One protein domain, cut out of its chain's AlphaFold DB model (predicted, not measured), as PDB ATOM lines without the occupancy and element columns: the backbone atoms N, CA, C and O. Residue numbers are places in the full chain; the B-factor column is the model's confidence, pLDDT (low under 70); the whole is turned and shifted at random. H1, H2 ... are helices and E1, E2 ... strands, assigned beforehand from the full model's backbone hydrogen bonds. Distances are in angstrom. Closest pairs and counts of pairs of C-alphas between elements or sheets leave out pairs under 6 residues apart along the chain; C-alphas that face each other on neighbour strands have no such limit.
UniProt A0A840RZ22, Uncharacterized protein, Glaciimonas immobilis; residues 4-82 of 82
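AT A GLANCE: This is residues 4 to 82 of the 82 residues of an uncharacterized protein of Glaciimonas immobilis (UniProt A0A840RZ22). One long straight helix, H4, has its first part packed beside a small body, and its later part sticks out as a bare arm, residues 67 to 82, of which 67 to 79 belong to H4. The body holds a small sheet of three strands, E1, E2 and E3, and two short helices, H2, which grazes the sheet and packs on H4, and H3, which follows H2 at a corner and is apart from the strands; the short helix H1 makes a tail at the end away from the arm. The printed part has 79 residues, with four named helices and three named strands in the order H1 E1 E2 E3 H2 H3 H4; the sheet runs E1 - E2 - E3, antiparallel, and the class is mixed, helices and strands. The whole is loose, with a radius of gyration of the C-alphas of 16.3 A, and spans 63 by 20 by 16 A, the arm and the tail making the length.

HOW THE PARTS SIT: H1, residues 4 to 9, touches no helix and is not on the sheet of E1, residues 14 to 19, E2, residues 23 to 27, and E3, residues 32 to 36. These strands form a meander, each the antiparallel neighbour of the one before. E1 and E2 are a hairpin at 153 degrees, with N 16 and O 25 within hydrogen-bond range at 2.8 A. E2 and E3 are a hairpin at 152 degrees, with N 24 and O 35 within range at 2.8 A. H2, residues 37 to 42, only grazes the sheet with residues 37 to 40. H2 and H3, residues 44 to 48, only just touch, and only at the corner by their link, with 3 pairs of C-alphas within 8 A; the closest C-alphas are those of Ile 40 and Phe 47, 5.9 A. H4, residues 52 to 79, touches H2 with residues 58 to 62 alone, about perpendicular at 76 degrees; the closest C-alphas are those of Gly 37 and Thr 62, 5.5 A. H3 and H4 are close but not clearly touching, with the C-alphas of Phe 47 and Ile 55 closest at 6.8 A. H4 only grazes the sheet, with residues 54 to 62. In H2, H3 and H4 each O i to N i+4 pair is within hydrogen-bond range; in H1 0 of 2 are, beside 2 of 3 O i to N i+3 pairs.

IN THESE COORDINATES: H1 begins at C-alpha 4 (-8.864, -36.480, 14.882) and is 9.7 A long. E1 measures 14.0 A, E2 13.2 A and E3 13.6 A. H2 is 8.7 A and H3 5.9 A long. H4 runs 40.5 A, from C-alpha 52 (-16.832, -27.966, 29.541) to C-alpha 79 (-22.580, -5.961, 63.085).

THE WHOLE: The C-alphas of Tyr 4 and Lys 82, the two farthest apart, are 63.6 A from each other. Without residues 67 to 82 the body spans 38 by 20 by 16 A. The printed part has no cut, and its links are tight. The mean pLDDT of the printed part is 88.4; residues 4 to 11 and residue 82 are under 70.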
ATOM      1  N   TYR A   4      -8.866 -35.522  13.778       50.00
ATOM      2  CA  TYR A   4      -8.864 -36.480  14.882       50.00
ATOM      3  C   TYR A   4      -7.645 -36.368  15.811       50.00
ATOM      4  O   TYR A   4      -7.785 -36.620  17.008       50.00
ATOM      5  N   ASP A   5      -6.480 -35.966  15.296       43.31
ATOM      6  CA  ASP A   5      -5.259 -35.814  16.098       43.31
ATOM      7  C   ASP A   5      -5.326 -34.548  16.961       43.31
ATOM      8  O   ASP A   5      -4.927 -34.564  18.122       43.31
ATOM      9  N   ILE A   6      -5.961 -33.489  16.443       50.31
ATOM     10  CA  ILE A   6      -6.177 -32.222  17.156       50.31
ATOM     11  C   ILE A   6      -7.052 -32.451  18.398       50.31
ATOM     12  O   ILE A   6      -6.746 -31.948  19.472       50.31
ATOM     13  N   LYS A   7      -8.102 -33.281  18.308       46.75
ATOM     14  CA  LYS A   7      -9.015 -33.561  19.437       46.75
ATOM     15  C   LYS A   7      -8.371 -34.328  20.597       46.75
ATOM     16  O   LYS A   7      -8.888 -34.263  21.712       46.75
ATOM     17  N   LYS A   8      -7.276 -35.063  20.365       44.25
ATOM     18  CA  LYS A   8      -6.580 -35.814  21.425       44.25
ATOM     19  C   LYS A   8      -5.757 -34.915  22.350       44.25
ATOM     20  O   LYS A   8      -5.584 -35.280  23.509       44.25
ATOM     21  N   GLU A   9      -5.324 -33.746  21.883       52.28
ATOM     22  CA  GLU A   9      -4.590 -32.767  22.701       52.28
ATOM     23  C   GLU A   9      -5.505 -31.851  23.533       52.28
ATOM     24  O   GLU A   9      -5.073 -31.301  24.541       52.28
ATOM     25  N   VAL A  10      -6.793 -31.742  23.182       54.28
ATOM     26  CA  VAL A  10      -7.742 -30.788  23.800       54.28
ATOM     27  C   VAL A  10      -8.052 -31.087  25.279       54.28
ATOM     28  O   VAL A  10      -8.511 -30.204  25.989       54.28
ATOM     29  N   ASN A  11      -7.764 -32.290  25.790       60.25
ATOM     30  CA  ASN A  11      -8.005 -32.651  27.198       60.25
ATOM     31  C   ASN A  11      -6.729 -33.135  27.895       60.25
ATOM     32  O   ASN A  11      -6.686 -34.244  28.442       60.25
ATOM     33  N   ALA A  12      -5.675 -32.320  27.844       73.19
ATOM     34  CA  ALA A  12      -4.426 -32.607  28.546       73.19
ATOM     35  C   ALA A  12      -4.619 -32.691  30.070       73.19
ATOM     36  O   ALA A  12      -3.853 -33.386  30.728       73.19
ATOM     37  N   TYR A  13      -5.650 -32.042  30.621       84.38
ATOM     38  CA  TYR A  13      -5.948 -32.030  32.050       84.38
ATOM     39  C   TYR A  13      -7.234 -32.808  32.346       84.38
ATOM     40  O   TYR A  13      -8.253 -32.655  31.676       84.38
ATOM     41  N   LYS A  14      -7.199 -33.664  33.371       90.50
ATOM     42  CA  LYS A  14      -8.356 -34.454  33.818       90.50
ATOM     43  C   LYS A  14      -8.532 -34.340  35.320       90.50
ATOM     44  O   LYS A  14      -7.578 -34.555  36.066       90.50
ATOM     45  N   ILE A  15      -9.759 -34.072  35.763       93.06
ATOM     46  CA  ILE A  15     -10.103 -34.159  37.184       93.06
ATOM     47  C   ILE A  15     -10.107 -35.634  37.580       93.06
ATOM     48  O   ILE A  15     -10.903 -36.426  37.079       93.06
ATOM     49  N   LYS A  16      -9.199 -35.998  38.483       94.38
ATOM     50  CA  LYS A  16      -9.121 -37.337  39.074       94.38
ATOM     51  C   LYS A  16      -9.997 -37.449  40.307       94.38
ATOM     52  O   LYS A  16     -10.622 -38.480  40.523       94.38
ATOM     53  N   GLU A  17     -10.036 -36.386  41.102       93.38
ATOM     54  CA  GLU A  17     -10.735 -36.370  42.378       93.38
ATOM     55  C   GLU A  17     -11.209 -34.957  42.722       93.38
ATOM     56  O   GLU A  17     -10.491 -33.974  42.510       93.38
ATOM     57  N   ILE A  18     -12.422 -34.862  43.270       94.00
ATOM     58  CA  ILE A  18     -12.959 -33.637  43.864       94.00
ATOM     59  C   ILE A  18     -12.741 -33.734  45.372       94.00
ATOM     60  O   ILE A  18     -13.296 -34.610  46.033       94.00
ATOM     61  N   LEU A  19     -11.938 -32.826  45.909       93.38
ATOM     62  CA  LEU A  19     -11.569 -32.780  47.316       93.38
ATOM     63  C   LEU A  19     -12.463 -31.790  48.077       93.38
ATOM     64  O   LEU A  19     -13.184 -30.964  47.509       93.38
ATOM     65  N   ARG A  20     -12.408 -31.858  49.411       90.06
ATOM     66  CA  ARG A  20     -13.101 -30.895  50.281       90.06
ATOM     67  C   ARG A  20     -12.582 -29.475  50.045       90.06
ATOM     68  O   ARG A  20     -11.468 -29.280  49.575       90.06
ATOM     69  N   ASN A  21     -13.382 -28.483  50.435       90.38
ATOM     70  CA  ASN A  21     -13.023 -27.060  50.398       90.38
ATOM     71  C   ASN A  21     -12.672 -26.524  48.999       90.38
ATOM     72  O   ASN A  21     -11.828 -25.641  48.881       90.38
ATOM     73  N   ASN A  22     -13.354 -27.011  47.956       94.25
ATOM     74  CA  ASN A  22     -13.189 -26.526  46.580       94.25
ATOM     75  C   ASN A  22     -11.774 -26.765  46.019       94.25
ATOM     76  O   ASN A  22     -11.225 -25.910  45.325       94.25
ATOM     77  N   PHE A  23     -11.180 -27.913  46.346       96.69
ATOM     78  CA  PHE A  23      -9.906 -28.367  45.791       96.69
ATOM     79  C   PHE A  23     -10.127 -29.532  44.828       96.69
ATOM     80  O   PHE A  23     -11.050 -30.327  44.992       96.69
ATOM     81  N   TYR A  24      -9.262 -29.639  43.829       96.50
ATOM     82  CA  TYR A  24      -9.373 -30.620  42.758       96.50
ATOM     83  C   TYR A  24      -8.008 -31.231  42.501       96.50
ATOM     84  O   TYR A  24      -7.034 -30.506  42.291       96.50
ATOM     85  N   LYS A  25      -7.946 -32.565  42.496       96.69
ATOM     86  CA  LYS A  25      -6.774 -33.288  42.017       96.69
ATOM     87  C   LYS A  25      -6.872 -33.389  40.502       96.69
ATOM     88  O   LYS A  25      -7.785 -34.040  39.984       96.69
ATOM     89  N   ILE A  26      -5.956 -32.735  39.800       94.75
ATOM     90  CA  ILE A  26      -5.916 -32.705  38.342       94.75
ATOM     91  C   ILE A  26      -4.643 -33.406  37.879       94.75
ATOM     92  O   ILE A  26      -3.543 -33.079  38.317       94.75
ATOM     93  N   SER A  27      -4.804 -34.381  36.990       92.56
ATOM     94  CA  SER A  27      -3.689 -35.032  36.306       92.56
ATOM     95  C   SER A  27      -3.491 -34.421  34.928       92.56
ATOM     96  O   SER A  27      -4.483 -34.250  34.210       92.56
ATOM     97  N   ASN A  28      -2.241 -34.213  34.531       86.12
ATOM     98  CA  ASN A  28      -1.860 -34.063  33.131       86.12
ATOM     99  C   ASN A  28      -0.950 -35.226  32.685       86.12
ATOM    100  O   ASN A  28      -0.798 -36.214  33.402       86.12
ATOM    101  N   ASN A  29      -0.372 -35.143  31.483       79.31
ATOM    102  CA  ASN A  29       0.490 -36.200  30.936       79.31
ATOM    103  C   ASN A  29       1.810 -36.411  31.713       79.31
ATOM    104  O   ASN A  29       2.484 -37.409  31.469       79.31
ATOM    105  N   ALA A  30       2.194 -35.497  32.610       78.88
ATOM    106  CA  ALA A  30       3.476 -35.507  33.315       78.88
ATOM    107  C   ALA A  30       3.340 -35.551  34.848       78.88
ATOM    108  O   ALA A  30       4.146 -36.201  35.512       78.88
ATOM    109  N   THR A  31       2.345 -34.871  35.419       86.88
ATOM    110  CA  THR A  31       2.184 -34.688  36.865       86.88
ATOM    111  C   THR A  31       0.731 -34.826  37.313       86.88
ATOM    112  O   THR A  31      -0.220 -34.703  36.535       86.88
ATOM    113  N   GLU A  32       0.558 -35.086  38.609       92.88
ATOM    114  CA  GLU A  32      -0.716 -34.918  39.303       92.88
ATOM    115  C   GLU A  32      -0.551 -33.850  40.377       92.88
ATOM    116  O   GLU A  32       0.307 -33.967  41.251       92.88
ATOM    117  N   GLU A  33      -1.393 -32.827  40.325       94.69
ATOM    118  CA  GLU A  33      -1.316 -31.681  41.225       94.69
ATOM    119  C   GLU A  33      -2.697 -31.340  41.788       94.69
ATOM    120  O   GLU A  33      -3.737 -31.719  41.245       94.69
ATOM    121  N   ILE A  34      -2.704 -30.654  42.932       96.44
ATOM    122  CA  ILE A  34      -3.927 -30.214  43.603       96.44
ATOM    123  C   ILE A  34      -4.056 -28.709  43.428       96.44
ATOM    124  O   ILE A  34      -3.187 -27.951  43.854       96.44
ATOM    125  N   TYR A  35      -5.182 -28.279  42.869       96.19
ATOM    126  CA  TYR A  35      -5.487 -26.869  42.659       96.19
ATOM    127  C   TYR A  35      -6.798 -26.493  43.339       96.19
ATOM    128  O   TYR A  35      -7.725 -27.298  43.435       96.19
ATOM    129  N   SER A  36      -6.896 -25.249  43.800       96.88
ATOM    130  CA  SER A  36      -8.178 -24.693  44.235       96.88
ATOM    131  C   SER A  36      -9.033 -24.314  43.026       96.88
ATOM    132  O   SER A  36      -8.511 -23.946  41.972       96.88
ATOM    133  N   GLY A  37     -10.355 -24.334  43.184       96.44
ATOM    134  CA  GLY A  37     -11.278 -23.863  42.150       96.44
ATOM    135  C   GLY A  37     -11.040 -22.398  41.771       96.44
ATOM    136  O   GLY A  37     -11.109 -22.057  40.594       96.44
ATOM    137  N   ASP A  38     -10.650 -21.549  42.733       96.69
ATOM    138  CA  ASP A  38     -10.236 -20.162  42.472       96.69
ATOM    139  C   ASP A  38      -9.007 -20.073  41.560       96.69
ATOM    140  O   ASP A  38      -8.957 -19.204  40.691       96.69
ATOM    141  N   TYR A  39      -8.011 -20.940  41.765       96.62
ATOM    142  CA  TYR A  39      -6.823 -20.979  40.917       96.62
ATOM    143  C   TYR A  39      -7.182 -21.450  39.509       96.62
ATOM    144  O   TYR A  39      -6.833 -20.782  38.540       96.62
ATOM    145  N   ILE A  40      -7.946 -22.540  39.400       95.38
ATOM    146  CA  ILE A  40      -8.379 -23.096  38.112       95.38
ATOM    147  C   ILE A  40      -9.180 -22.061  37.313       95.38
ATOM    148  O   ILE A  40      -8.905 -21.860  36.140       95.38
ATOM    149  N   CYS A  41     -10.117 -21.341  37.942       94.94
ATOM    150  CA  CYS A  41     -10.908 -20.305  37.263       94.94
ATOM    151  C   CYS A  41     -10.080 -19.097  36.786       94.94
ATOM    152  O   CYS A  41     -10.564 -18.325  35.962       94.94
ATOM    153  N   LYS A  42      -8.871 -18.886  37.324       95.38
ATOM    154  CA  LYS A  42      -7.977 -17.772  36.951       95.38
ATOM    155  C   LYS A  42      -6.840 -18.198  36.027       95.38
ATOM    156  O   LYS A  42      -6.271 -17.349  35.348       95.38
ATOM    157  N   ASN A  43      -6.486 -19.479  36.024       93.81
ATOM    158  CA  ASN A  43      -5.449 -20.029  35.167       93.81
ATOM    159  C   ASN A  43      -6.080 -20.489  33.845       93.81
ATOM    160  O   ASN A  43      -6.631 -21.586  33.761       93.81
ATOM    161  N   ILE A  44      -5.998 -19.631  32.824       88.69
ATOM    162  CA  ILE A  44      -6.615 -19.865  31.511       88.69
ATOM    163  C   ILE A  44      -6.078 -21.126  30.820       88.69
ATOM    164  O   ILE A  44      -6.829 -21.797  30.114       88.69
ATOM    165  N   ASP A  45      -4.817 -21.482  31.070       88.31
ATOM    166  CA  ASP A  45      -4.186 -22.651  30.465       88.31
ATOM    167  C   ASP A  45      -4.818 -23.934  31.003       88.31
ATOM    168  O   ASP A  45      -5.272 -24.766  30.225       88.31
ATOM    169  N   ILE A  46      -4.948 -24.080  32.324       88.94
ATOM    170  CA  ILE A  46      -5.634 -25.243  32.910       88.94
ATOM    171  C   ILE A  46      -7.114 -25.231  32.531       88.94
ATOM    172  O   ILE A  46      -7.666 -26.262  32.151       88.94
ATOM    173  N   PHE A  47      -7.756 -24.065  32.619       89.25
ATOM    174  CA  PHE A  47      -9.184 -23.912  32.369       89.25
ATOM    175  C   PHE A  47      -9.576 -24.360  30.959       89.25
ATOM    176  O   PHE A  47     -10.523 -25.123  30.815       89.25
ATOM    177  N   ASN A  48      -8.828 -23.958  29.928       88.25
ATOM    178  CA  ASN A  48      -9.140 -24.282  28.532       88.25
ATOM    179  C   ASN A  48      -8.948 -25.761  28.169       88.25
ATOM    180  O   ASN A  48      -9.519 -26.216  27.181       88.25
ATOM    181  N   HIS A  49      -8.153 -26.501  28.944       90.19
ATOM    182  CA  HIS A  49      -7.857 -27.915  28.692       90.19
ATOM    183  C   HIS A  49      -8.686 -28.876  29.559       90.19
ATOM    184  O   HIS A  49      -8.431 -30.084  29.556       90.19
ATOM    185  N   LEU A  50      -9.647 -28.354  30.327       90.88
ATOM    186  CA  LEU A  50     -10.639 -29.143  31.049       90.88
ATOM    187  C   LEU A  50     -11.906 -29.321  30.208       90.88
ATOM    188  O   LEU A  50     -12.223 -28.527  29.323       90.88
ATOM    189  N   SER A  51     -12.685 -30.358  30.521       91.31
ATOM    190  CA  SER A  51     -13.979 -30.541  29.869       91.31
ATOM    191  C   SER A  51     -14.937 -29.401  30.233       91.31
ATOM    192  O   SER A  51     -14.954 -28.926  31.369       91.31
ATOM    193  N   VAL A  52     -15.807 -29.004  29.299       91.38
ATOM    194  CA  VAL A  52     -16.832 -27.966  29.541       91.38
ATOM    195  C   VAL A  52     -17.686 -28.291  30.773       91.38
ATOM    196  O   VAL A  52     -17.992 -27.409  31.569       91.38
ATOM    197  N   SER A  53     -18.034 -29.567  30.970       92.94
ATOM    198  CA  SER A  53     -18.806 -30.020  32.135       92.94
ATOM    199  C   SER A  53     -18.068 -29.760  33.451       92.94
ATOM    200  O   SER A  53     -18.662 -29.267  34.413       92.94
ATOM    201  N   ASP A  54     -16.768 -30.053  33.489       93.06
ATOM    202  CA  ASP A  54     -15.932 -29.829  34.665       93.06
ATOM    203  C   ASP A  54     -15.744 -28.340  34.938       93.06
ATOM    204  O   ASP A  54     -15.924 -27.895  36.072       93.06
ATOM    205  N   ILE A  55     -15.482 -27.559  33.889       93.75
ATOM    206  CA  ILE A  55     -15.393 -26.100  33.949       93.75
ATOM    207  C   ILE A  55     -16.660 -25.506  34.568       93.75
ATOM    208  O   ILE A  55     -16.574 -24.742  35.531       93.75
ATOM    209  N   CYS A  56     -17.841 -25.875  34.062       95.56
ATOM    210  CA  CYS A  56     -19.108 -25.361  34.574       95.56
ATOM    211  C   CYS A  56     -19.298 -25.692  36.060       95.56
ATOM    212  O   CYS A  56     -19.716 -24.828  36.833       95.56
ATOM    213  N   LYS A  57     -18.958 -26.917  36.484       94.81
ATOM    214  CA  LYS A  57     -19.055 -27.330  37.894       94.81
ATOM    215  C   LYS A  57     -18.084 -26.559  38.786       94.81
ATOM    216  O   LYS A  57     -18.499 -26.062  39.833       94.81
ATOM    217  N   ILE A  58     -16.818 -26.443  38.381       95.56
ATOM    218  CA  ILE A  58     -15.792 -25.716  39.142       95.56
ATOM    219  C   ILE A  58     -16.185 -24.246  39.274       95.56
ATOM    220  O   ILE A  58     -16.175 -23.709  40.383       95.56
ATOM    221  N   ALA A  59     -16.574 -23.602  38.171       96.00
ATOM    222  CA  ALA A  59     -16.969 -22.198  38.160       96.00
ATOM    223  C   ALA A  59     -18.195 -21.948  39.049       96.00
ATOM    224  O   ALA A  59     -18.191 -21.010  39.847       96.00
ATOM    225  N   TYR A  60     -19.208 -22.819  38.975       96.38
ATOM    226  CA  TYR A  60     -20.400 -22.728  39.818       96.38
ATOM    227  C   TYR A  60     -20.058 -22.830  41.310       96.38
ATOM    228  O   TYR A  60     -20.414 -21.943  42.084       96.38
ATOM    229  N   ILE A  61     -19.332 -23.877  41.720       96.00
ATOM    230  CA  ILE A  61     -18.991 -24.105  43.133       96.00
ATOM    231  C   ILE A  61     -18.093 -22.980  43.658       96.00
ATOM    232  O   ILE A  61     -18.323 -22.453  44.747       96.00
ATOM    233  N   THR A  62     -17.093 -22.577  42.872       97.12
ATOM    234  CA  THR A  62     -16.171 -21.491  43.229       97.12
ATOM    235  C   THR A  62     -16.917 -20.171  43.394       97.12
ATOM    236  O   THR A  62     -16.762 -19.497  44.415       97.12
ATOM    237  N   GLY A  63     -17.778 -19.824  42.434       96.81
ATOM    238  CA  GLY A  63     -18.607 -18.622  42.486       96.81
ATOM    239  C   GLY A  63     -19.561 -18.624  43.679       96.81
ATOM    240  O   GLY A  63     -19.624 -17.637  44.412       96.81
ATOM    241  N   PHE A  64     -20.237 -19.748  43.932       96.50
ATOM    242  CA  PHE A  64     -21.139 -19.907  45.071       96.50
ATOM    243  C   PHE A  64     -20.414 -19.719  46.410       96.50
ATOM    244  O   PHE A  64     -20.851 -18.937  47.255       96.50
ATOM    245  N   ASN A  65     -19.265 -20.377  46.595       95.25
ATOM    246  CA  ASN A  65     -18.468 -20.261  47.817       95.25
ATOM    247  C   ASN A  65     -17.953 -18.834  48.030       95.25
ATOM    248  O   ASN A  65     -18.007 -18.317  49.148       95.25
ATOM    249  N   LYS A  66     -17.499 -18.177  46.958       95.56
ATOM    250  CA  LYS A  66     -17.045 -16.786  47.010       95.56
ATOM    251  C   LYS A  66     -18.184 -15.836  47.374       95.56
ATOM    252  O   LYS A  66     -17.998 -14.992  48.245       95.56
ATOM    253  N   GLY A  67     -19.358 -16.002  46.763       96.88
ATOM    254  CA  GLY A  67     -20.554 -15.225  47.089       96.88
ATOM    255  C   GLY A  67     -20.952 -15.389  48.555       96.88
ATOM    256  O   GLY A  67     -21.108 -14.399  49.263       96.88
ATOM    257  N   ARG A  68     -21.002 -16.635  49.047       96.62
ATOM    258  CA  ARG A  68     -21.289 -16.926  50.458       96.62
ATOM    259  C   ARG A  68     -20.293 -16.253  51.403       96.62
ATOM    260  O   ARG A  68     -20.712 -15.702  52.417       96.62
ATOM    261  N   ARG A  69     -18.993 -16.289  51.085       95.88
ATOM    262  CA  ARG A  69     -17.962 -15.629  51.897       95.88
ATOM    263  C   ARG A  69     -18.177 -14.116  51.949       95.88
ATOM    264  O   ARG A  69     -18.203 -13.564  53.041       95.88
ATOM    265  N   ILE A  70     -18.413 -13.481  50.802       97.50
ATOM    266  CA  ILE A  70     -18.681 -12.037  50.722       97.50
ATOM    267  C   ILE A  70     -19.918 -11.666  51.549       97.50
ATOM    268  O   ILE A  70     -19.882 -10.701  52.304       97.50
ATOM    269  N   SER A  71     -21.001 -12.442  51.467       97.88
ATOM    270  CA  SER A  71     -22.194 -12.202  52.290       97.88
ATOM    271  C   SER A  71     -21.900 -12.261  53.792       97.88
ATOM    272  O   SER A  71     -22.420 -11.443  54.546       97.88
ATOM    273  N   ILE A  72     -21.064 -13.206  54.233       97.38
ATOM    274  CA  ILE A  72     -20.647 -13.310  55.639       97.38
ATOM    275  C   ILE A  72     -19.809 -12.093  56.044       97.38
ATOM    276  O   ILE A  72     -20.092 -11.494  57.078       97.38
ATOM    277  N   GLU A  73     -18.828 -11.710  55.223       97.38
ATOM    278  CA  GLU A  73     -17.968 -10.542  55.465       97.38
ATOM    279  C   GLU A  73     -18.800  -9.254  55.590       97.38
ATOM    280  O   GLU A  73     -18.606  -8.485  56.527       97.38
ATOM    281  N   ILE A  74     -19.787  -9.050  54.709       97.56
ATOM    282  CA  ILE A  74     -20.705  -7.900  54.772       97.56
ATOM    283  C   ILE A  74     -21.480  -7.883  56.093       97.56
ATOM    284  O   ILE A  74     -21.549  -6.844  56.744       97.56
ATOM    285  N   ASN A  75     -22.048  -9.017  56.509       96.88
ATOM    286  CA  ASN A  75     -22.814  -9.081  57.755       96.88
ATOM    287  C   ASN A  75     -21.939  -8.789  58.981       96.88
ATOM    288  O   ASN A  75     -22.350  -8.034  59.855       96.88
ATOM    289  N   GLN A  76     -20.715  -9.320  59.014       96.94
ATOM    290  CA  GLN A  76     -19.766  -9.057  60.099       96.94
ATOM    291  C   GLN A  76     -19.372  -7.578  60.180       96.94
ATOM    292  O   GLN A  76     -19.286  -7.026  61.275       96.94
ATOM    293  N   LEU A  77     -19.171  -6.926  59.031       96.44
ATOM    294  CA  LEU A  77     -18.908  -5.487  58.978       96.44
ATOM    295  C   LEU A  77     -20.100  -4.676  59.498       96.44
ATOM    296  O   LEU A  77     -19.904  -3.739  60.261       96.44
ATOM    297  N   LEU A  78     -21.328  -5.043  59.119       95.69
ATOM    298  CA  LEU A  78     -22.540  -4.368  59.591       95.69
ATOM    299  C   LEU A  78     -22.767  -4.544  61.095       95.69
ATOM    300  O   LEU A  78     -23.224  -3.609  61.746       95.69
ATOM    301  N   ASP A  79     -22.456  -5.715  61.647       94.00
ATOM    302  CA  ASP A  79     -22.580  -5.961  63.085       94.00
ATOM    303  C   ASP A  79     -21.511  -5.221  63.896       94.00
ATOM    304  O   ASP A  79     -21.814  -4.737  64.978       94.00
ATOM    305  N   GLY A  80     -20.295  -5.061  63.364       88.56
ATOM    306  CA  GLY A  80     -19.242  -4.263  64.004       88.56
ATOM    307  C   GLY A  80     -19.467  -2.744  63.968       88.56
ATOM    308  O   GLY A  80     -18.735  -2.013  64.628       88.56
ATOM    309  N   LEU A  81     -20.445  -2.265  63.192       84.44
ATOM    310  CA  LEU A  81     -20.843  -0.853  63.115       84.44
ATOM    311  C   LEU A  81     -22.008  -0.494  64.058       84.44
ATOM    312  O   LEU A  81     -22.372   0.682  64.129       84.44
ATOM    313  N   LYS A  82     -22.613  -1.482  64.726       67.50
ATOM    314  CA  LYS A  82     -23.672  -1.294  65.731       67.50
ATOM    315  C   LYS A  82     -23.076  -1.134  67.123       67.50
ATOM    316  O   LYS A  82     -23.678  -0.365  67.901       67.50
TER     317      LYS A  82